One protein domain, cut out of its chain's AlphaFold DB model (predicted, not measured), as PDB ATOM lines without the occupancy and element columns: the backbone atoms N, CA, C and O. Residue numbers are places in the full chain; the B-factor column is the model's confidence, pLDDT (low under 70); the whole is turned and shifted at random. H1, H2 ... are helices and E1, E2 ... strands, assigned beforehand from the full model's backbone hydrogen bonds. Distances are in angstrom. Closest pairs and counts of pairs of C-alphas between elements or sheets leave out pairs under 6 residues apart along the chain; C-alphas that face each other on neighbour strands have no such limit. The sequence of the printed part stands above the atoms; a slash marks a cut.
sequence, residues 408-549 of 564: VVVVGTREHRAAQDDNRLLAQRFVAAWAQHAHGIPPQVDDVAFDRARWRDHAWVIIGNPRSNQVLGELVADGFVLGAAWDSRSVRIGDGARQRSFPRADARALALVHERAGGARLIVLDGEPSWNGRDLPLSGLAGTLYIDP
ATOM      1  N   VAL A 408      43.064  20.213 -10.149       92.12
ATOM      2  CA  VAL A 408      43.321  20.887  -8.868       92.12
ATOM      3  C   VAL A 408      42.037  20.958  -8.051       92.12
ATOM      4  O   VAL A 408      40.967  21.225  -8.602       92.12
ATOM      5  N   VAL A 409      42.146  20.716  -6.746       94.69
ATOM      6  CA  VAL A 409      41.041  20.862  -5.794       94.69
ATOM      7  C   VAL A 409      41.119  22.250  -5.159       94.69
ATOM      8  O   VAL A 409      42.131  22.606  -4.555       94.69
ATOM      9  N   VAL A 410      40.056  23.035  -5.302       97.31
ATOM     10  CA  VAL A 410      39.952  24.410  -4.803       97.31
ATOM     11  C   VAL A 410      38.966  24.446  -3.643       97.31
ATOM     12  O   VAL A 410      37.766  24.263  -3.850       97.31
ATOM     13  N   VAL A 411      39.450  24.684  -2.426       97.62
ATOM     14  CA  VAL A 411      38.642  24.600  -1.199       97.62
ATOM     15  C   VAL A 411      38.106  25.977  -0.817       97.62
ATOM     16  O   VAL A 411      38.872  26.928  -0.681       97.62
ATOM     17  N   GLY A 412      36.787  26.101  -0.654       97.44
ATOM     18  CA  GLY A 412      36.155  27.373  -0.304       97.44
ATOM     19  C   GLY A 412      36.399  27.787   1.150       97.44
ATOM     20  O   GLY A 412      36.138  26.992   2.059       97.44
ATOM     21  N   THR A 413      36.833  29.032   1.381       96.69
ATOM     22  CA  THR A 413      37.166  29.555   2.720       96.69
ATOM     23  C   THR A 413      36.365  30.793   3.154       96.69
ATOM     24  O   THR A 413      36.581  31.311   4.249       96.69
ATOM     25  N   ARG A 414      35.407  31.280   2.350       94.19
ATOM     26  CA  ARG A 414      34.741  32.584   2.578       94.19
ATOM     27  C   ARG A 414      33.587  32.609   3.584       94.19
ATOM     28  O   ARG A 414      33.201  33.691   4.025       94.19
ATOM     29  N   GLU A 415      33.008  31.464   3.935       89.75
ATOM     30  CA  GLU A 415      31.901  31.407   4.903       89.75
ATOM     31  C   GLU A 415      32.389  31.323   6.360       89.75
ATOM     32  O   GLU A 415      33.584  31.392   6.650       89.75
ATOM     33  N   HIS A 416      31.449  31.225   7.305       89.44
ATOM     34  CA  HIS A 416      31.758  31.038   8.720       89.44
ATOM     35  C   HIS A 416      32.545  29.742   8.962       89.44
ATOM     36  O   HIS A 416      32.456  28.789   8.190       89.44
ATOM     37  N   ARG A 417      33.240  29.669  10.103       87.06
ATOM     38  CA  ARG A 417      34.140  28.559  10.459       87.06
ATOM     39  C   ARG A 417      33.553  27.162  10.217       87.06
ATOM     40  O   ARG A 417      34.219  26.356   9.593       87.06
ATOM     41  N   ALA A 418      32.302  26.911  10.614       82.88
ATOM     42  CA  ALA A 418      31.680  25.600  10.394       82.88
ATOM     43  C   ALA A 418      31.621  25.192   8.905       82.88
ATOM     44  O   ALA A 418      31.973  24.072   8.574       82.88
ATOM     45  N   ALA A 419      31.296  26.114   7.992       86.00
ATOM     46  CA  ALA A 419      31.270  25.823   6.560       86.00
ATOM     47  C   ALA A 419      32.683  25.637   5.979       86.00
ATOM     48  O   ALA A 419      32.871  24.865   5.045       86.00
ATOM     49  N   GLN A 420      33.688  26.330   6.530       91.25
ATOM     50  CA  GLN A 420      35.091  26.101   6.162       91.25
ATOM     51  C   GLN A 420      35.545  24.700   6.588       91.25
ATOM     52  O   GLN A 420      36.211  24.009   5.820       91.25
ATOM     53  N   ASP A 421      35.178  24.286   7.802       87.44
ATOM     54  CA  ASP A 421      35.492  22.964   8.338       87.44
ATOM     55  C   ASP A 421      34.784  21.868   7.516       87.44
ATOM     56  O   ASP A 421      35.437  20.903   7.114       87.44
ATOM     57  N   ASP A 422      33.512  22.067   7.151       88.19
ATOM     58  CA  ASP A 422      32.752  21.163   6.272       88.19
ATOM     59  C   ASP A 422      33.390  21.044   4.877       88.19
ATOM     60  O   ASP A 422      33.605  19.936   4.378       88.19
ATOM     61  N   ASN A 423      33.770  22.169   4.258       94.00
ATOM     62  CA  ASN A 423      34.456  22.179   2.961       94.00
ATOM     63  C   ASN A 423      35.806  21.450   3.022       94.00
ATOM     64  O   ASN A 423      36.151  20.703   2.105       94.00
ATOM     65  N   ARG A 424      36.585  21.646   4.092       92.81
ATOM     66  CA  ARG A 424      37.871  20.958   4.280       92.81
ATOM     67  C   ARG A 424      37.685  19.465   4.489       92.81
ATOM     68  O   ARG A 424      38.431  18.685   3.902       92.81
ATOM     69  N   LEU A 425      36.694  19.066   5.280       88.06
ATOM     70  CA  LEU A 425      36.368  17.660   5.490       88.06
ATOM     71  C   LEU A 425      35.948  16.992   4.172       88.06
ATOM     72  O   LEU A 425      36.430  15.906   3.852       88.06
ATOM     73  N   LEU A 426      35.109  17.659   3.376       91.06
ATOM     74  CA  LEU A 426      34.709  17.185   2.052       91.06
ATOM     75  C   LEU A 426      35.911  17.069   1.101       91.06
ATOM     76  O   LEU A 426      36.066  16.042   0.443       91.06
ATOM     77  N   ALA A 427      36.797  18.068   1.071       92.25
ATOM     78  CA  ALA A 427      38.020  18.029   0.268       92.25
ATOM     79  C   ALA A 427      38.940  16.864   0.672       92.25
ATOM     80  O   ALA A 427      39.412  16.127  -0.193       92.25
ATOM     81  N   GLN A 428      39.146  16.648   1.976       85.88
ATOM     82  CA  GLN A 428      39.940  15.533   2.503       85.88
ATOM     83  C   GLN A 428      39.357  14.181   2.097       85.88
ATOM     84  O   GLN A 428      40.091  13.319   1.618       85.88
ATOM     85  N   ARG A 429      38.040  14.002   2.244       83.88
ATOM     86  CA  ARG A 429      37.340  12.766   1.865       83.88
ATOM     87  C   ARG A 429      37.410  12.512   0.365       83.88
ATOM     88  O   ARG A 429      37.750  11.407  -0.045       83.88
ATOM     89  N   PHE A 430      37.172  13.543  -0.444       87.44
ATOM     90  CA  PHE A 430      37.298  13.468  -1.896       87.44
ATOM     91  C   PHE A 430      38.719  13.076  -2.324       87.44
ATOM     92  O   PHE A 430      38.896  12.156  -3.120       87.44
ATOM     93  N   VAL A 431      39.744  13.728  -1.765       85.50
ATOM     94  CA  VAL A 431      41.150  13.432  -2.072       85.50
ATOM     95  C   VAL A 431      41.552  12.040  -1.600       85.50
ATOM     96  O   VAL A 431      42.253  11.351  -2.333       85.50
ATOM     97  N   ALA A 432      41.099  11.600  -0.426       77.12
ATOM     98  CA  ALA A 432      41.363  10.255   0.073       77.12
ATOM     99  C   ALA A 432      40.747   9.188  -0.845       77.12
ATOM    100  O   ALA A 432      41.446   8.268  -1.272       77.12
ATOM    101  N   ALA A 433      39.475   9.352  -1.214       76.38
ATOM    102  CA  ALA A 433      38.791   8.453  -2.138       76.38
ATOM    103  C   ALA A 433      39.449   8.459  -3.532       76.38
ATOM    104  O   ALA A 433      39.614   7.411  -4.157       76.38
ATOM    105  N   TRP A 434      39.904   9.625  -4.001       78.38
ATOM    106  CA  TRP A 434      40.650   9.736  -5.253       78.38
ATOM    107  C   TRP A 434      42.016   9.047  -5.177       78.38
ATOM    108  O   TRP A 434      42.367   8.288  -6.075       78.38
ATOM    109  N   ALA A 435      42.783   9.268  -4.110       71.19
ATOM    110  CA  ALA A 435      44.098   8.667  -3.914       71.19
ATOM    111  C   ALA A 435      44.015   7.137  -3.823       71.19
ATOM    112  O   ALA A 435      44.863   6.440  -4.383       71.19
ATOM    113  N   GLN A 436      42.968   6.621  -3.175       63.94
ATOM    114  CA  GLN A 436      42.675   5.192  -3.126       63.94
ATOM    115  C   GLN A 436      42.442   4.606  -4.527       63.94
ATOM    116  O   GLN A 436      42.871   3.485  -4.790       63.94
ATOM    117  N   HIS A 437      41.795   5.359  -5.421       65.25
ATOM    118  CA  HIS A 437      41.461   4.897  -6.765       65.25
ATOM    119  C   HIS A 437      42.583   5.112  -7.796       65.25
ATOM    120  O   HIS A 437      42.971   4.196  -8.512       65.25
ATOM    121  N   ALA A 438      43.065   6.347  -7.926       64.06
ATOM    122  CA  ALA A 438      43.959   6.783  -8.997       64.06
ATOM    123  C   ALA A 438      45.441   6.794  -8.587       64.06
ATOM    124  O   ALA A 438      46.290   7.199  -9.383       64.06
ATOM    125  N   HIS A 439      45.741   6.392  -7.347       57.75
ATOM    126  CA  HIS A 439      47.096   6.278  -6.801       57.75
ATOM    127  C   HIS A 439      47.931   7.569  -6.921       57.75
ATOM    128  O   HIS A 439      49.148   7.528  -7.084       57.75
ATOM    129  N   GLY A 440      47.276   8.731  -6.822       61.47
ATOM    130  CA  GLY A 440      47.914  10.048  -6.814       61.47
ATOM    131  C   GLY A 440      47.051  11.083  -6.094       61.47
ATOM    132  O   GLY A 440      45.829  10.973  -6.103       61.47
ATOM    133  N   ILE A 441      47.677  12.084  -5.466       72.31
ATOM    134  CA  ILE A 441      46.979  13.173  -4.767       72.31
ATOM    135  C   ILE A 441      46.972  14.423  -5.652       72.31
ATOM    136  O   ILE A 441      48.048  14.907  -6.014       72.31
ATOM    137  N   PRO A 442      45.795  14.975  -6.001       83.44
ATOM    138  CA  PRO A 442      45.734  16.239  -6.714       83.44
ATOM    139  C   PRO A 442      46.195  17.388  -5.802       83.44
ATOM    140  O   PRO A 442      45.961  17.346  -4.590       83.44
ATOM    141  N   PRO A 443      46.819  18.444  -6.352       87.06
ATOM    142  CA  PRO A 443      47.101  19.651  -5.590       87.06
ATOM    143  C   PRO A 443      45.810  20.216  -4.984       87.06
ATOM    144  O   PRO A 443      44.779  20.293  -5.654       87.06
ATOM    145  N   GLN A 444      45.896  20.624  -3.719       93.56
ATOM    146  CA  GLN A 444      44.838  21.325  -3.000       93.56
ATOM    147  C   GLN A 444      45.265  22.770  -2.768       93.56
ATOM    148  O   GLN A 444      46.426  23.038  -2.448       93.56
ATOM    149  N   VAL A 445      44.337  23.704  -2.932       95.44
ATOM    150  CA  VAL A 445      44.585  25.130  -2.729       95.44
ATOM    151  C   VAL A 445      43.326  25.797  -2.191       95.44
ATOM    152  O   VAL A 445      42.221  25.512  -2.650       95.44
ATOM    153  N   ASP A 446      43.492  26.679  -1.212       97.25
ATOM    154  CA  ASP A 446      42.396  27.514  -0.730       97.25
ATOM    155  C   ASP A 446      41.984  28.498  -1.835       97.25
ATOM    156  O   ASP A 446      42.825  29.038  -2.557       97.25
ATOM    157  N   ASP A 447      40.688  28.757  -1.962       97.31
ATOM    158  CA  ASP A 447      40.108  29.664  -2.957       97.31
ATOM    159  C   ASP A 447      40.766  31.057  -2.998       97.31
ATOM    160  O   ASP A 447      40.963  31.606  -4.079       97.31
ATOM    161  N   VAL A 448      41.177  31.605  -1.851       95.88
ATOM    162  CA  VAL A 448      41.882  32.898  -1.754       95.88
ATOM    163  C   VAL A 448      43.308  32.873  -2.316       95.88
ATOM    164  O   VAL A 448      43.842  33.916  -2.687       95.88
ATOM    165  N   ALA A 449      43.937  31.698  -2.368       94.25
ATOM    166  CA  ALA A 449      45.289  31.486  -2.887       94.25
ATOM    167  C   ALA A 449      45.284  30.935  -4.324       94.25
ATOM    168  O   ALA A 449      46.339  30.622  -4.886       94.25
ATOM    169  N   PHE A 450      44.100  30.782  -4.922       96.31
ATOM    170  CA  PHE A 450      43.940  30.218  -6.249       96.31
ATOM    171  C   PHE A 450      44.321  31.221  -7.346       96.31
ATOM    172  O   PHE A 450      43.704  32.272  -7.499       96.31
ATOM    173  N   ASP A 451      45.299  30.854  -8.175       95.00
ATOM    174  CA  ASP A 451      45.693  31.623  -9.356       95.00
ATOM    175  C   ASP A 451      45.134  30.982 -10.639       95.00
ATOM    176  O   ASP A 451      45.615  29.942 -11.105       95.00
ATOM    177  N   ARG A 452      44.130  31.633 -11.248       93.75
ATOM    178  CA  ARG A 452      43.489  31.187 -12.501       93.75
ATOM    179  C   ARG A 452      44.485  31.023 -13.653       93.75
ATOM    180  O   ARG A 452      44.264  30.177 -14.520       93.75
ATOM    181  N   ALA A 453      45.545  31.834 -13.708       91.31
ATOM    182  CA  ALA A 453      46.531  31.764 -14.783       91.31
ATOM    183  C   ALA A 453      47.402  30.514 -14.644       91.31
ATOM    184  O   ALA A 453      47.583  29.792 -15.624       91.31
ATOM    185  N   ARG A 454      47.859  30.221 -13.422       89.88
ATOM    186  CA  ARG A 454      48.651  29.027 -13.097       89.88
ATOM    187  C   ARG A 454      47.917  27.723 -13.404       89.88
ATOM    188  O   ARG A 454      48.533  26.774 -13.878       89.88
ATOM    189  N   TRP A 455      46.614  27.669 -13.135       90.56
ATOM    190  CA  TRP A 455      45.814  26.443 -13.254       90.56
ATOM    191  C   TRP A 455      44.947  26.392 -14.515       90.56
ATOM    192  O   TRP A 455      44.021  25.585 -14.589       90.56
ATOM    193  N   ARG A 456      45.211  27.246 -15.511       88.19
ATOM    194  CA  ARG A 456      44.356  27.415 -16.698       88.19
ATOM    195  C   ARG A 456      44.024  26.095 -17.393       88.19
ATOM    196  O   ARG A 456      42.845  25.855 -17.654       88.19
ATOM    197  N   ASP A 457      45.044  25.270 -17.603       84.12
ATOM    198  CA  ASP A 457      44.978  24.021 -18.373       84.12
ATOM    199  C   ASP A 457      44.600  22.798 -17.518       84.12
ATOM    200  O   ASP A 457      44.613  21.668 -18.000       84.12
ATOM    201  N   HIS A 458      44.270  23.010 -16.240       86.81
ATOM    202  CA  HIS A 458      43.827  21.953 -15.333       86.81
ATOM    203  C   HIS A 458      42.302  21.895 -15.286       86.81
ATOM    204  O   HIS A 458      41.621  22.923 -15.381       86.81
ATOM    205  N   ALA A 459      41.759  20.700 -15.054       89.12
ATOM    206  CA  ALA A 459      40.391  20.610 -14.561       89.12
ATOM    207  C   ALA A 459      40.328  21.132 -13.114       89.12
ATOM    208  O   ALA A 459      41.287  21.004 -12.349       89.12
ATOM    209  N   TRP A 460      39.223  21.770 -12.750       93.38
ATOM    210  CA  TRP A 460      39.032  22.376 -11.432       93.38
ATOM    211  C   TRP A 460      37.947  21.614 -10.692       93.38
ATOM    212  O   TRP A 460      36.824  21.537 -11.179       93.38
ATOM    213  N   VAL A 461      38.273  21.081  -9.518       93.69
ATOM    214  CA  VAL A 461      37.298  20.541  -8.569       93.69
ATOM    215  C   VAL A 461      37.126  21.573  -7.467       93.69
ATOM    216  O   VAL A 461      37.967  21.711  -6.587       93.69
ATOM    217  N   ILE A 462      36.060  22.351  -7.546       96.25
ATOM    218  CA  ILE A 462      35.721  23.393  -6.588       96.25
ATOM    219  C   ILE A 462      34.856  22.783  -5.485       96.25
ATOM    220  O   ILE A 462      33.775  22.267  -5.756       96.25
ATOM    221  N   ILE A 463      35.323  22.879  -4.243       96.25
ATOM    222  CA  ILE A 463      34.581  22.470  -3.051       96.25
ATOM    223  C   ILE A 463      33.917  23.697  -2.422       96.25
ATOM    224  O   ILE A 463      34.587  24.691  -2.112       96.25
ATOM    225  N   GLY A 464      32.604  23.609  -2.232       94.38
ATOM    226  CA  GLY A 464      31.744  24.676  -1.739       94.38
ATOM    227  C   GLY A 464      30.903  25.331  -2.838       94.38
ATOM    228  O   GLY A 464      31.004  25.022  -4.024       94.38
ATOM    229  N   ASN A 465      30.063  26.277  -2.427       93.69
ATOM    230  CA  ASN A 465      29.143  27.019  -3.291       93.69
ATOM    231  C   ASN A 465      29.642  28.462  -3.529       93.69
ATOM    232  O   ASN A 465      30.639  28.865  -2.927       93.69
ATOM    233  N   PRO A 466      28.979  29.285  -4.370       94.88
ATOM    234  CA  PRO A 466      29.450  30.639  -4.694       94.88
ATOM    235  C   PRO A 466      29.652  31.576  -3.492       94.88
ATOM    236  O   PRO A 466      30.337  32.591  -3.611       94.88
ATOM    237  N   ARG A 467      29.043  31.272  -2.339       92.88
ATOM    238  CA  ARG A 467      29.214  32.047  -1.106       92.88
ATOM    239  C   ARG A 467      30.419  31.588  -0.296       92.88
ATOM    240  O   ARG A 467      31.093  32.427   0.295       92.88
ATOM    241  N   SER A 468      30.672  30.278  -0.257       93.50
ATOM    242  CA  SER A 468      31.789  29.702   0.494       93.50
ATOM    243  C   SER A 468      33.080  29.627  -0.311       93.50
ATOM    244  O   SER A 468      34.138  29.585   0.306       93.50
ATOM    245  N   ASN A 469      33.019  29.681  -1.645       97.25
ATOM    246  CA  ASN A 469      34.173  29.599  -2.534       97.25
ATOM    247  C   ASN A 469      34.309  30.848  -3.429       97.25
ATOM    248  O   ASN A 469      33.497  31.078  -4.328       97.25
ATOM    249  N   GLN A 470      35.355  31.649  -3.198       96.62
ATOM    250  CA  GLN A 470      35.659  32.882  -3.931       96.62
ATOM    251  C   GLN A 470      35.753  32.668  -5.440       96.62
ATOM    252  O   GLN A 470      35.159  33.435  -6.196       96.62
ATOM    253  N   VAL A 471      36.484  31.637  -5.869       96.75
ATOM    254  CA  VAL A 471      36.737  31.371  -7.289       96.75
ATOM    255  C   VAL A 471      35.421  31.129  -8.013       96.75
ATOM    256  O   VAL A 471      35.185  31.690  -9.081       96.75
ATOM    257  N   LEU A 472      34.529  30.349  -7.401       96.00
ATOM    258  CA  LEU A 472      33.205  30.089  -7.952       96.00
ATOM    259  C   LEU A 472      32.312  31.332  -7.952       96.00
ATOM    260  O   LEU A 472      31.640  31.596  -8.946       96.00
ATOM    261  N   GLY A 473      32.313  32.100  -6.860       95.44
ATOM    262  CA  GLY A 473      31.549  33.345  -6.762       95.44
ATOM    263  C   GLY A 473      31.931  34.359  -7.838       95.44
ATOM    264  O   GLY A 473      31.058  34.953  -8.467       95.44
ATOM    265  N   GLU A 474      33.227  34.509  -8.104       96.00
ATOM    266  CA  GLU A 474      33.725  35.357  -9.185       96.00
ATOM    267  C   GLU A 474      33.343  34.819 -10.567       96.00
ATOM    268  O   GLU A 474      32.917  35.601 -11.404       96.00
ATOM    269  N   LEU A 475      33.436  33.504 -10.815       94.31
ATOM    270  CA  LEU A 475      32.981  32.927 -12.088       94.31
ATOM    271  C   LEU A 475      31.508  33.268 -12.351       94.31
ATOM    272  O   LEU A 475      31.167  33.687 -13.456       94.31
ATOM    273  N   VAL A 476      30.638  33.130 -11.344       94.19
ATOM    274  CA  VAL A 476      29.215  33.492 -11.470       94.19
ATOM    275  C   VAL A 476      29.039  34.989 -11.726       94.19
ATOM    276  O   VAL A 476      28.237  35.367 -12.577       94.19
ATOM    277  N   ALA A 477      29.794  35.843 -11.029       94.25
ATOM    278  CA  ALA A 477      29.768  37.289 -11.251       94.25
ATOM    279  C   ALA A 477      30.237  37.676 -12.668       94.25
ATOM    280  O   ALA A 477      29.674  38.592 -13.265       94.25
ATOM    281  N   ASP A 478      31.191  36.925 -13.227       94.38
ATOM    282  CA  ASP A 478      31.689  37.049 -14.603       94.38
ATOM    283  C   ASP A 478      30.695  36.490 -15.654       94.38
ATOM    284  O   ASP A 478      30.988  36.480 -16.851       94.38
ATOM    285  N   GLY A 479      29.512  36.025 -15.232       93.00
ATOM    286  CA  GLY A 479      28.442  35.542 -16.110       93.00
ATOM    287  C   GLY A 479      28.386  34.024 -16.293       93.00
ATOM    288  O   GLY A 479      27.632  33.542 -17.140       93.00
ATOM    289  N   PHE A 480      29.150  33.248 -15.519       90.06
ATOM    290  CA  PHE A 480      29.062  31.789 -15.542       90.06
ATOM    291  C   PHE A 480      27.709  31.298 -15.002       90.06
ATOM    292  O   PHE A 480      27.326  31.593 -13.868       90.06
ATOM    293  N   VAL A 481      26.990  30.500 -15.795       89.75
ATOM    294  CA  VAL A 481      25.666  29.976 -15.429       89.75
ATOM    295  C   VAL A 481      25.800  28.563 -14.859       89.75
ATOM    296  O   VAL A 481      26.046  27.612 -15.592       89.75
ATOM    297  N   LEU A 482      25.593  28.419 -13.546       85.31
ATOM    298  CA  LEU A 482      25.715  27.134 -12.839       85.31
ATOM    299  C   LEU A 482      24.541  26.169 -13.060       85.31
ATOM    300  O   LEU A 482      24.643  25.002 -12.700       85.31
ATOM    301  N   GLY A 483      23.396  26.649 -13.557       86.88
ATOM    302  CA  GLY A 483      22.138  25.884 -13.529       86.88
ATOM    303  C   GLY A 483      21.568  25.681 -12.114       86.88
ATOM    304  O   GLY A 483      20.519  25.058 -11.949       86.88
ATOM    305  N   ALA A 484      22.235  26.242 -11.101       87.69
ATOM    306  CA  ALA A 484      21.833  26.259  -9.707       87.69
ATOM    307  C   ALA A 484      22.094  27.642  -9.083       87.69
ATOM    308  O   ALA A 484      23.003  28.368  -9.493       87.69
ATOM    309  N   ALA A 485      21.286  28.012  -8.093       89.69
ATOM    310  CA  ALA A 485      21.393  29.249  -7.335       89.69
ATOM    311  C   ALA A 485      21.234  28.959  -5.841       89.69
ATOM    312  O   ALA A 485      20.292  28.289  -5.424       89.69
ATOM    313  N   TRP A 486      22.133  29.505  -5.030       89.25
ATOM    314  CA  TRP A 486      22.149  29.308  -3.586       89.25
ATOM    315  C   TRP A 486      21.650  30.558  -2.882       89.25
ATOM    316  O   TRP A 486      22.044  31.675  -3.216       89.25
ATOM    317  N   ASP A 487      20.836  30.362  -1.856       86.50
ATOM    318  CA  ASP A 487      20.544  31.380  -0.859       86.50
ATOM    319  C   ASP A 487      20.935  30.877   0.547       86.50
ATOM    320  O   ASP A 487      21.680  29.909   0.711       86.50
ATOM    321  N   SER A 488      20.528  31.586   1.601       81.31
ATOM    322  CA  SER A 488      20.845  31.200   2.985       81.31
ATOM    323  C   SER A 488      20.152  29.938   3.489       81.31
ATOM    324  O   SER A 488      20.564  29.411   4.514       81.31
ATOM    325  N   ARG A 489      19.090  29.484   2.828       84.62
ATOM    326  CA  ARG A 489      18.187  28.432   3.308       84.62
ATOM    327  C   ARG A 489      17.963  27.327   2.286       84.62
ATOM    328  O   ARG A 489      17.627  26.220   2.695       84.62
ATOM    329  N   SER A 490      18.168  27.592   1.003       88.12
ATOM    330  CA  SER A 490      17.908  26.650  -0.078       88.12
ATOM    331  C   SER A 490      18.920  26.723  -1.216       88.12
ATOM    332  O   SER A 490      19.561  27.749  -1.452       88.12
ATOM    333  N   VAL A 491      19.019  25.613  -1.943       88.50
ATOM    334  CA  VAL A 491      19.588  25.549  -3.288       88.50
ATOM    335  C   VAL A 491      18.447  25.377  -4.288       88.50
ATOM    336  O   VAL A 491      17.587  24.508  -4.138       88.50
ATOM    337  N   ARG A 492      18.405  26.245  -5.295       90.25
ATOM    338  CA  ARG A 492      17.426  26.213  -6.381       90.25
ATOM    339  C   ARG A 492      18.097  25.737  -7.652       90.25
ATOM    340  O   ARG A 492      19.138  26.267  -8.009       90.25
ATOM    341  N   ILE A 493      17.500  24.776  -8.339       86.88
ATOM    342  CA  ILE A 493      18.120  24.074  -9.460       86.88
ATOM    343  C   ILE A 493      17.151  24.043 -10.643       86.88
ATOM    344  O   ILE A 493      15.964  23.775 -10.451       86.88
ATOM    345  N   GLY A 494      17.649  24.323 -11.848       83.69
ATOM    346  CA  GLY A 494      16.858  24.432 -13.077       83.69
ATOM    347  C   GLY A 494      16.487  25.870 -13.454       83.69
ATOM    348  O   GLY A 494      16.782  26.824 -12.729       83.69
ATOM    349  N   ASP A 495      15.833  26.021 -14.607       81.06
ATOM    350  CA  ASP A 495      15.462  27.295 -15.218       81.06
ATOM    351  C   ASP A 495      13.941  27.539 -15.230       81.06
ATOM    352  O   ASP A 495      13.112  26.633 -15.368       81.06
ATOM    353  N   GLY A 496      13.555  28.807 -15.051       83.94
ATOM    354  CA  GLY A 496      12.169  29.272 -15.162       83.94
ATOM    355  C   GLY A 496      11.151  28.419 -14.390       83.94
ATOM    356  O   GLY A 496      11.259  28.228 -13.181       83.94
ATOM    357  N   ALA A 497      10.147  27.909 -15.109       77.88
ATOM    358  CA  ALA A 497       9.033  27.139 -14.549       77.88
ATOM    359  C   ALA A 497       9.411  25.730 -14.051       77.88
ATOM    360  O   ALA A 497       8.590  25.076 -13.411       77.88
ATOM    361  N   ARG A 498      10.627  25.242 -14.342       81.19
ATOM    362  CA  ARG A 498      11.119  23.923 -13.902       81.19
ATOM    363  C   ARG A 498      12.068  24.011 -12.705       81.19
ATOM    364  O   ARG A 498      12.645  22.997 -12.319       81.19
ATOM    365  N   GLN A 499      12.212  25.193 -12.104       87.56
ATOM    366  CA  GLN A 499      13.073  25.394 -10.946       87.56
ATOM    367  C   GLN A 499      12.560  24.608  -9.726       87.56
ATOM    368  O   GLN A 499      11.444  24.822  -9.253       87.56
ATOM    369  N   ARG A 500      13.395  23.713  -9.190       87.31
ATOM    370  CA  ARG A 500      13.157  22.991  -7.930       87.31
ATOM    371  C   ARG A 500      13.969  23.641  -6.815       87.31
ATOM    372  O   ARG A 500      15.091  24.073  -7.058       87.31
ATOM    373  N   SER A 501      13.412  23.720  -5.610       88.50
ATOM    374  CA  SER A 501      14.079  24.299  -4.439       88.50
ATOM    375  C   SER A 501      14.262  23.237  -3.366       88.50
ATOM    376  O   SER A 501      13.293  22.588  -2.978       88.50
ATOM    377  N   PHE A 502      15.487  23.093  -2.872       86.06
ATOM    378  CA  PHE A 502      15.855  22.130  -1.840       86.06
ATOM    379  C   PHE A 502      16.361  22.876  -0.605       86.06
ATOM    380  O   PHE A 502      17.272  23.698  -0.740       86.06
ATOM    381  N   PRO A 503      15.802  22.632   0.592       85.38
ATOM    382  CA  PRO A 503      16.354  23.165   1.830       85.38
ATOM    383  C   PRO A 503      17.806  22.711   2.038       85.38
ATOM    384  O   PRO A 503      18.118  21.531   1.909       85.38
ATOM    385  N   ARG A 504      18.701  23.627   2.426       80.69
ATOM    386  CA  ARG A 504      20.092  23.280   2.787       80.69
ATOM    387  C   ARG A 504      20.162  22.396   4.035       80.69
ATOM    388  O   ARG A 504      21.101  21.625   4.179       80.69
ATOM    389  N   ALA A 505      19.165  22.500   4.915       77.94
ATOM    390  CA  ALA A 505      19.059  21.674   6.117       77.94
ATOM    391  C   ALA A 505      18.903  20.175   5.806       77.94
ATOM    392  O   ALA A 505      19.232  19.354   6.655       77.94
ATOM    393  N   ASP A 506      18.465  19.822   4.593       78.00
ATOM    394  CA  ASP A 506      18.304  18.428   4.166       78.00
ATOM    395  C   ASP A 506      19.646  17.763   3.803       78.00
ATOM    396  O   ASP A 506      19.658  16.594   3.430       78.00
ATOM    397  N   ALA A 507      20.763  18.503   3.882       69.38
ATOM    398  CA  ALA A 507      22.129  18.022   3.654       69.38
ATOM    399  C   ALA A 507      22.329  17.272   2.321       69.38
ATOM    400  O   ALA A 507      23.164  16.376   2.220       69.38
ATOM    401  N   ARG A 508      21.570  17.645   1.284       80.44
ATOM    402  CA  ARG A 508      21.705  17.052  -0.049       80.44
ATOM    403  C   ARG A 508      23.039  17.437  -0.659       80.44
ATOM    404  O   ARG A 508      23.355  18.624  -0.739       80.44
ATOM    405  N   ALA A 509      23.771  16.440  -1.135       83.56
ATOM    406  CA  ALA A 509      24.979  16.684  -1.891       83.56
ATOM    407  C   ALA A 509      24.647  17.053  -3.335       83.56
ATOM    408  O   ALA A 509      23.754  16.471  -3.957       83.56
ATOM    409  N   LEU A 510      25.391  18.018  -3.858       85.56
ATOM    410  CA  LEU A 510      25.291  18.505  -5.220       85.56
ATOM    411  C   LEU A 510      26.634  18.333  -5.920       85.56
ATOM    412  O   LEU A 510      27.658  18.799  -5.417       85.56
ATOM    413  N   ALA A 511      26.612  17.742  -7.113       85.69
ATOM    414  CA  ALA A 511      27.746  17.755  -8.026       85.69
ATOM    415  C   ALA A 511      27.341  18.377  -9.370       85.69
ATOM    416  O   ALA A 511      26.395  17.920 -10.009       85.69
ATOM    417  N   LEU A 512      28.050  19.417  -9.808       85.69
ATOM    418  CA  LEU A 512      27.867  20.038 -11.125       85.69
ATOM    419  C   LEU A 512      29.101  19.793 -11.982       85.69
ATOM    420  O   LEU A 512      30.215  19.936 -11.485       85.69
ATOM    421  N   VAL A 513      28.915  19.489 -13.266       86.62
ATOM    422  CA  VAL A 513      30.016  19.316 -14.225       86.62
ATOM    423  C   VAL A 513      29.798  20.231 -15.420       86.62
ATOM    424  O   VAL A 513      28.748  20.210 -16.055       86.62
ATOM    425  N   HIS A 514      30.810  21.026 -15.749       86.69
ATOM    426  CA  HIS A 514      30.783  21.947 -16.874       86.69
ATOM    427  C   HIS A 514      32.088  21.883 -17.669       86.69
ATOM    428  O   HIS A 514      33.171  21.777 -17.095       86.69
ATOM    429  N   GLU A 515      32.014  21.979 -18.995       85.44
ATOM    430  CA  GLU A 515      33.203  22.061 -19.848       85.44
ATOM    431  C   GLU A 515      33.612  23.522 -20.052       85.44
ATOM    432  O   GLU A 515      32.840  24.345 -20.533       85.44
ATOM    433  N   ARG A 516      34.840  23.864 -19.663       86.44
ATOM    434  CA  ARG A 516      35.417  25.196 -19.858       86.44
ATOM    435  C   ARG A 516      35.930  25.338 -21.292       86.44
ATOM    436  O   ARG A 516      36.261  24.360 -21.966       86.44
ATOM    437  N   ALA A 517      36.092  26.586 -21.734       78.75
ATOM    438  CA  ALA A 517      36.809  26.889 -22.969       78.75
ATOM    439  C   ALA A 517      38.213  26.247 -22.940       78.75
ATOM    440  O   ALA A 517      38.954  26.423 -21.974       78.75
ATOM    441  N   GLY A 518      38.559  25.483 -23.981       79.00
ATOM    442  CA  GLY A 518      39.806  24.709 -24.045       79.00
ATOM    443  C   GLY A 518      39.689  23.244 -23.602       79.00
ATOM    444  O   GLY A 518      40.693  22.540 -23.595       79.00
ATOM    445  N   GLY A 519      38.488  22.761 -23.259       80.50
ATOM    446  CA  GLY A 519      38.221  21.339 -22.992       80.50
ATOM    447  C   GLY A 519      38.554  20.864 -21.572       80.50
ATOM    448  O   GLY A 519      38.313  19.703 -21.245       80.50
ATOM    449  N   ALA A 520      39.075  21.744 -20.711       83.19
ATOM    450  CA  ALA A 520      39.218  21.472 -19.282       83.19
ATOM    451  C   ALA A 520      37.842  21.454 -18.594       83.19
ATOM    452  O   ALA A 520      36.944  22.205 -18.969       83.19
ATOM    453  N   ARG A 521      37.664  20.635 -17.555       86.50
ATOM    454  CA  ARG A 521      36.392  20.547 -16.815       86.50
ATOM    455  C   ARG A 521      36.384  21.430 -15.572       86.50
ATOM    456  O   ARG A 521      37.410  21.610 -14.923       86.50
ATOM    457  N   LEU A 522      35.216  21.957 -15.236       89.88
ATOM    458  CA  LEU A 522      34.884  22.556 -13.950       89.88
ATOM    459  C   LEU A 522      33.891  21.636 -13.246       89.88
ATOM    460  O   LEU A 522      32.851  21.306 -13.811       89.88
ATOM    461  N   ILE A 523      34.212  21.241 -12.025       90.12
ATOM    462  CA  ILE A 523      33.400  20.360 -11.194       90.12
ATOM    463  C   ILE A 523      33.133  21.101  -9.894       90.12
ATOM    464  O   ILE A 523      34.078  21.579  -9.274       90.12
ATOM    465  N   VAL A 524      31.874  21.231  -9.492       92.19
ATOM    466  CA  VAL A 524      31.492  21.881  -8.230       92.19
ATOM    467  C   VAL A 524      30.883  20.835  -7.318       92.19
ATOM    468  O   VAL A 524      29.952  20.160  -7.744       92.19
ATOM    469  N   LEU A 525      31.390  20.720  -6.091       92.25
ATOM    470  CA  LEU A 525      30.869  19.831  -5.054       92.25
ATOM    471  C   LEU A 525      30.397  20.650  -3.850       92.25
ATOM    472  O   LEU A 525      31.180  21.401  -3.269       92.25
ATOM    473  N   ASP A 526      29.137  20.486  -3.462       90.06
ATOM    474  CA  ASP A 526      28.542  21.100  -2.268       90.06
ATOM    475  C   ASP A 526      27.799  20.017  -1.475       90.06
ATOM    476  O   ASP A 526      26.763  19.528  -1.920       90.06
ATOM    477  N   GLY A 527      28.361  19.604  -0.336       86.12
ATOM    478  CA  GLY A 527      27.952  18.396   0.394       86.12
ATOM    479  C   GLY A 527      28.659  17.122  -0.093       86.12
ATOM    480  O   GLY A 527      29.241  17.092  -1.176       86.12
ATOM    481  N   GLU A 528      28.659  16.073   0.734       79.62
ATOM    482  CA  GLU A 528      29.306  14.791   0.423       79.62
ATOM    483  C   GLU A 528      28.345  13.880  -0.352       79.62
ATOM    484  O   GLU A 528      27.399  13.375   0.252       79.62
ATOM    485  N   PRO A 529      28.543  13.662  -1.665       72.56
ATOM    486  CA  PRO A 529      27.712  12.713  -2.392       72.56
ATOM    487  C   PRO A 529      27.995  11.299  -1.894       72.56
ATOM    488  O   PRO A 529      29.124  10.977  -1.518       72.56
ATOM    489  N   SER A 530      26.975  10.443  -1.911       66.81
ATOM    490  CA  SER A 530      27.127   9.021  -1.655       66.81
ATOM    491  C   SER A 530      27.982   8.418  -2.762       66.81
ATOM    492  O   SER A 530      27.530   8.034  -3.837       66.81
ATOM    493  N   TRP A 531      29.277   8.340  -2.486       64.94
ATOM    494  CA  TRP A 531      30.179   7.475  -3.216       64.94
ATOM    495  C   TRP A 531      29.734   6.056  -2.869       64.94
ATOM    496  O   TRP A 531      30.053   5.530  -1.803       64.94
ATOM    497  N   ASN A 532      28.907   5.451  -3.711       53.94
ATOM    498  CA  ASN A 532      28.611   4.028  -3.687       53.94
ATOM    499  C   ASN A 532      29.964   3.310  -3.658       53.94
ATOM    500  O   ASN A 532      30.620   3.245  -4.686       53.94
ATOM    501  N   GLY A 533      30.400   2.865  -2.468       45.25
ATOM    502  CA  GLY A 533      31.800   2.656  -2.042       45.25
ATOM    503  C   GLY A 533      32.640   1.608  -2.783       45.25
ATOM    504  O   GLY A 533      33.572   1.041  -2.216       45.25
ATOM    505  N   ARG A 534      32.297   1.316  -4.034       45.31
ATOM    506  CA  ARG A 534      33.061   0.564  -5.028       45.31
ATOM    507  C   ARG A 534      33.388   1.387  -6.281       45.31
ATOM    508  O   ARG A 534      34.290   0.986  -7.008       45.31
ATOM    509  N   ASP A 535      32.714   2.514  -6.501       53.59
ATOM    510  CA  ASP A 535      32.869   3.350  -7.689       53.59
ATOM    511  C   ASP A 535      33.593   4.672  -7.363       53.59
ATOM    512  O   ASP A 535      33.664   5.110  -6.213       53.59
ATOM    513  N   LEU A 536      34.218   5.268  -8.382       58.28
ATOM    514  CA  LEU A 536      35.071   6.450  -8.266       58.28
ATOM    515  C   LEU A 536      34.375   7.652  -7.611       58.28
ATOM    516  O   LEU A 536      33.185   7.886  -7.842       58.28
ATOM    517  N   PRO A 537      35.146   8.570  -6.998       59.12
ATOM    518  CA  PRO A 537      34.698   9.945  -6.911       59.12
ATOM    519  C   PRO A 537      34.362  10.431  -8.321       59.12
ATOM    520  O   PRO A 537      35.241  10.490  -9.182       59.12
ATOM    521  N   LEU A 538      33.097  10.793  -8.550       63.56
ATOM    522  CA  LEU A 538      32.571  11.367  -9.796       63.56
ATOM    523  C   LEU A 538      32.268  10.350 -10.916       63.56
ATOM    524  O   LEU A 538      31.912  10.772 -12.022       63.56
ATOM    525  N   SER A 539      32.368   9.032 -10.681       57.06
ATOM    526  CA  SER A 539      31.825   8.051 -11.639       57.06
ATOM    527  C   SER A 539      30.315   8.210 -11.758       57.06
ATOM    528  O   SER A 539      29.625   8.344 -10.753       57.06
ATOM    529  N   GLY A 540      29.800   8.177 -12.986       54.16
ATOM    530  CA  GLY A 540      28.367   8.337 -13.245       54.16
ATOM    531  C   GLY A 540      27.906   9.789 -13.394       54.16
ATOM    532  O   GLY A 540      26.756  10.007 -13.770       54.16
ATOM    533  N   LEU A 541      28.787  10.786 -13.218       61.38
ATOM    534  CA  LEU A 541      28.509  12.171 -13.620       61.38
ATOM    535  C   LEU A 541      28.569  12.301 -15.152       61.38
ATOM    536  O   LEU A 541      29.492  12.880 -15.724       61.38
ATOM    537  N   ALA A 542      27.588  11.706 -15.830       50.22
ATOM    538  CA  ALA A 542      27.388  11.802 -17.274       50.22
ATOM    539  C   ALA A 542      26.586  13.058 -17.680       50.22
ATOM    540  O   ALA A 542      26.349  13.280 -18.865       50.22
ATOM    541  N   GLY A 543      26.185  13.893 -16.715       58.62
ATOM    542  CA  GLY A 543      25.376  15.091 -16.930       58.62
ATOM    543  C   GLY A 543      25.910  16.327 -16.207       58.62
ATOM    544  O   GLY A 543      26.869  16.270 -15.440       58.62
ATOM    545  N   THR A 544      25.263  17.464 -16.459       61.19
ATOM    546  CA  THR A 544      25.638  18.781 -15.919       61.19
ATOM    547  C   THR A 544      25.382  18.910 -14.412       61.19
ATOM    548  O   THR A 544      25.899  19.835 -13.788       61.19
ATOM    549  N   LEU A 545      24.587  18.004 -13.828       69.69
ATOM    550  CA  LEU A 545      24.031  18.108 -12.481       69.69
ATOM    551  C   LEU A 545      23.687  16.726 -11.899       69.69
ATOM    552  O   LEU A 545      23.011  15.936 -12.549       69.69
ATOM    553  N   TYR A 546      24.081  16.493 -10.649       70.50
ATOM    554  CA  TYR A 546      23.730  15.333  -9.830       70.50
ATOM    555  C   TYR A 546      23.334  15.787  -8.417       70.50
ATOM    556  O   TYR A 546      23.983  16.667  -7.846       70.50
ATOM    557  N   ILE A 547      22.269  15.193  -7.871       70.44
ATOM    558  CA  ILE A 547      21.730  15.470  -6.531       70.44
ATOM    559  C   ILE A 547      21.554  14.136  -5.803       70.44
ATOM    560  O   ILE A 547      20.907  13.238  -6.338       70.44
ATOM    561  N   ASP A 548      22.064  14.033  -4.579       68.50
ATOM    562  CA  ASP A 548      21.973  12.824  -3.755       68.50
ATOM    563  C   ASP A 548      21.079  13.034  -2.512       68.50
ATOM    564  O   ASP A 548      21.250  14.041  -1.811       68.50
ATOM    565  N   PRO A 549      20.108  12.139  -2.217       69.81
ATOM    566  CA  PRO A 549      19.645  11.017  -3.046       69.81
ATOM    567  C   PRO A 549      18.970  11.478  -4.344       69.81
ATOM    568  O   PRO A 549      18.341  12.551  -4.338       69.81
TER     569      PRO A 549
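This is residues 408 to 549 of the 564 residues of an uncharacterized protein of Planctomycetes bacterium (UniProt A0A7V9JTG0). A twisted six-stranded sheet forms the main body, with the long helix H1 covering part of one face and the short helix H2 only grazing the sheet; a small sheet, E4 E5 E6, sits off to one side and makes one end of the longest axis. Residues 527 to 544 loop out on the H1 side. The printed part has 142 residues, 70 of them, under half, in two named helices and nine named strands, in the order E1 H1 E2 E3 H2 E4 E5 E6 E7 E8 E9; the class is mixed, helices and strands. The large sheet runs E2 E1 E3 E8 E7 E9 and is mixed, and the small one is antiparallel. The whole is compact, with a radius of gyration of the C-alphas of 14.4 A and spans of 43 by 35 by 33 A.

In the large sheet, E1 is residues 408 to 411, beginning at C-alpha 408 (43.321, 20.887, -8.868); E2 is 444 to 446, E3 is 459 to 463, E8 is 521 to 526 and 16.5 A long, E7 is 509 to 515 and 20.5 A long, and E9 is 545 to 548, ending at C-alpha 548 (21.973, 12.824, -3.755). H1, residues 417 to 438, is 30.8 A long and begins at C-alpha 417 (34.140, 28.559, 10.459). H2 is residues 470 to 477. E4 is 484 to 486, E5 is 490 to 493 and E6 is 500 to 503.

From edge to edge of the large sheet the strands' lines turn by 93 degrees. E3 is parallel to E1, with N 410 and O 461 2.8 A apart, and to E8, with N 462 and O 523 2.7 A apart. E2, an edge strand, is parallel to E1, with N 411 and O 445 2.9 A apart; E1, H1 and E2 form a strand-helix-strand unit, two parallel neighbour strands with a helix between, with a right-handed crossover. E7 and E8 are an antiparallel hairpin, with N 512 and O 524 2.9 A apart. E9, the other edge strand, is antiparallel to E7, with N 546 and O 511 2.8 A apart. H1 is on this sheet at a height of 8.5 A, over E1 and E3, making two layers, helix on one face of a sheet; it runs along the strands, at 14 degrees to E3 on the local plane. The closest C-alphas of H1 and E3 are those of Asn 423 and Ile 463, 6.0 A apart. H2 only grazes the sheet, with residues 470 to 472; the closest C-alphas of H2 and E3 are those of Leu 472 and Ile 462, 7.3 A apart. E4, E5 and E6 form a meander, each strand the antiparallel neighbour of the one before, with N 485 and O 492 2.8 A apart and N 491 and O 502 2.9 A apart; E6 and E7 are apart. In H1 and H2 every O i to N i+4 pair is within hydrogen-bond range.

The two C-alphas farthest apart, those of His 439 and Ala 497, are 44.1 A apart. The printed part has no cut. The links E2 to E3, 12 residues, and E8 to E9, 18 residues, are long. The mean pLDDT of the printed part is 83.4; residues 436 to 440, 507, 530 to 545 and 548 to 549 are under 70.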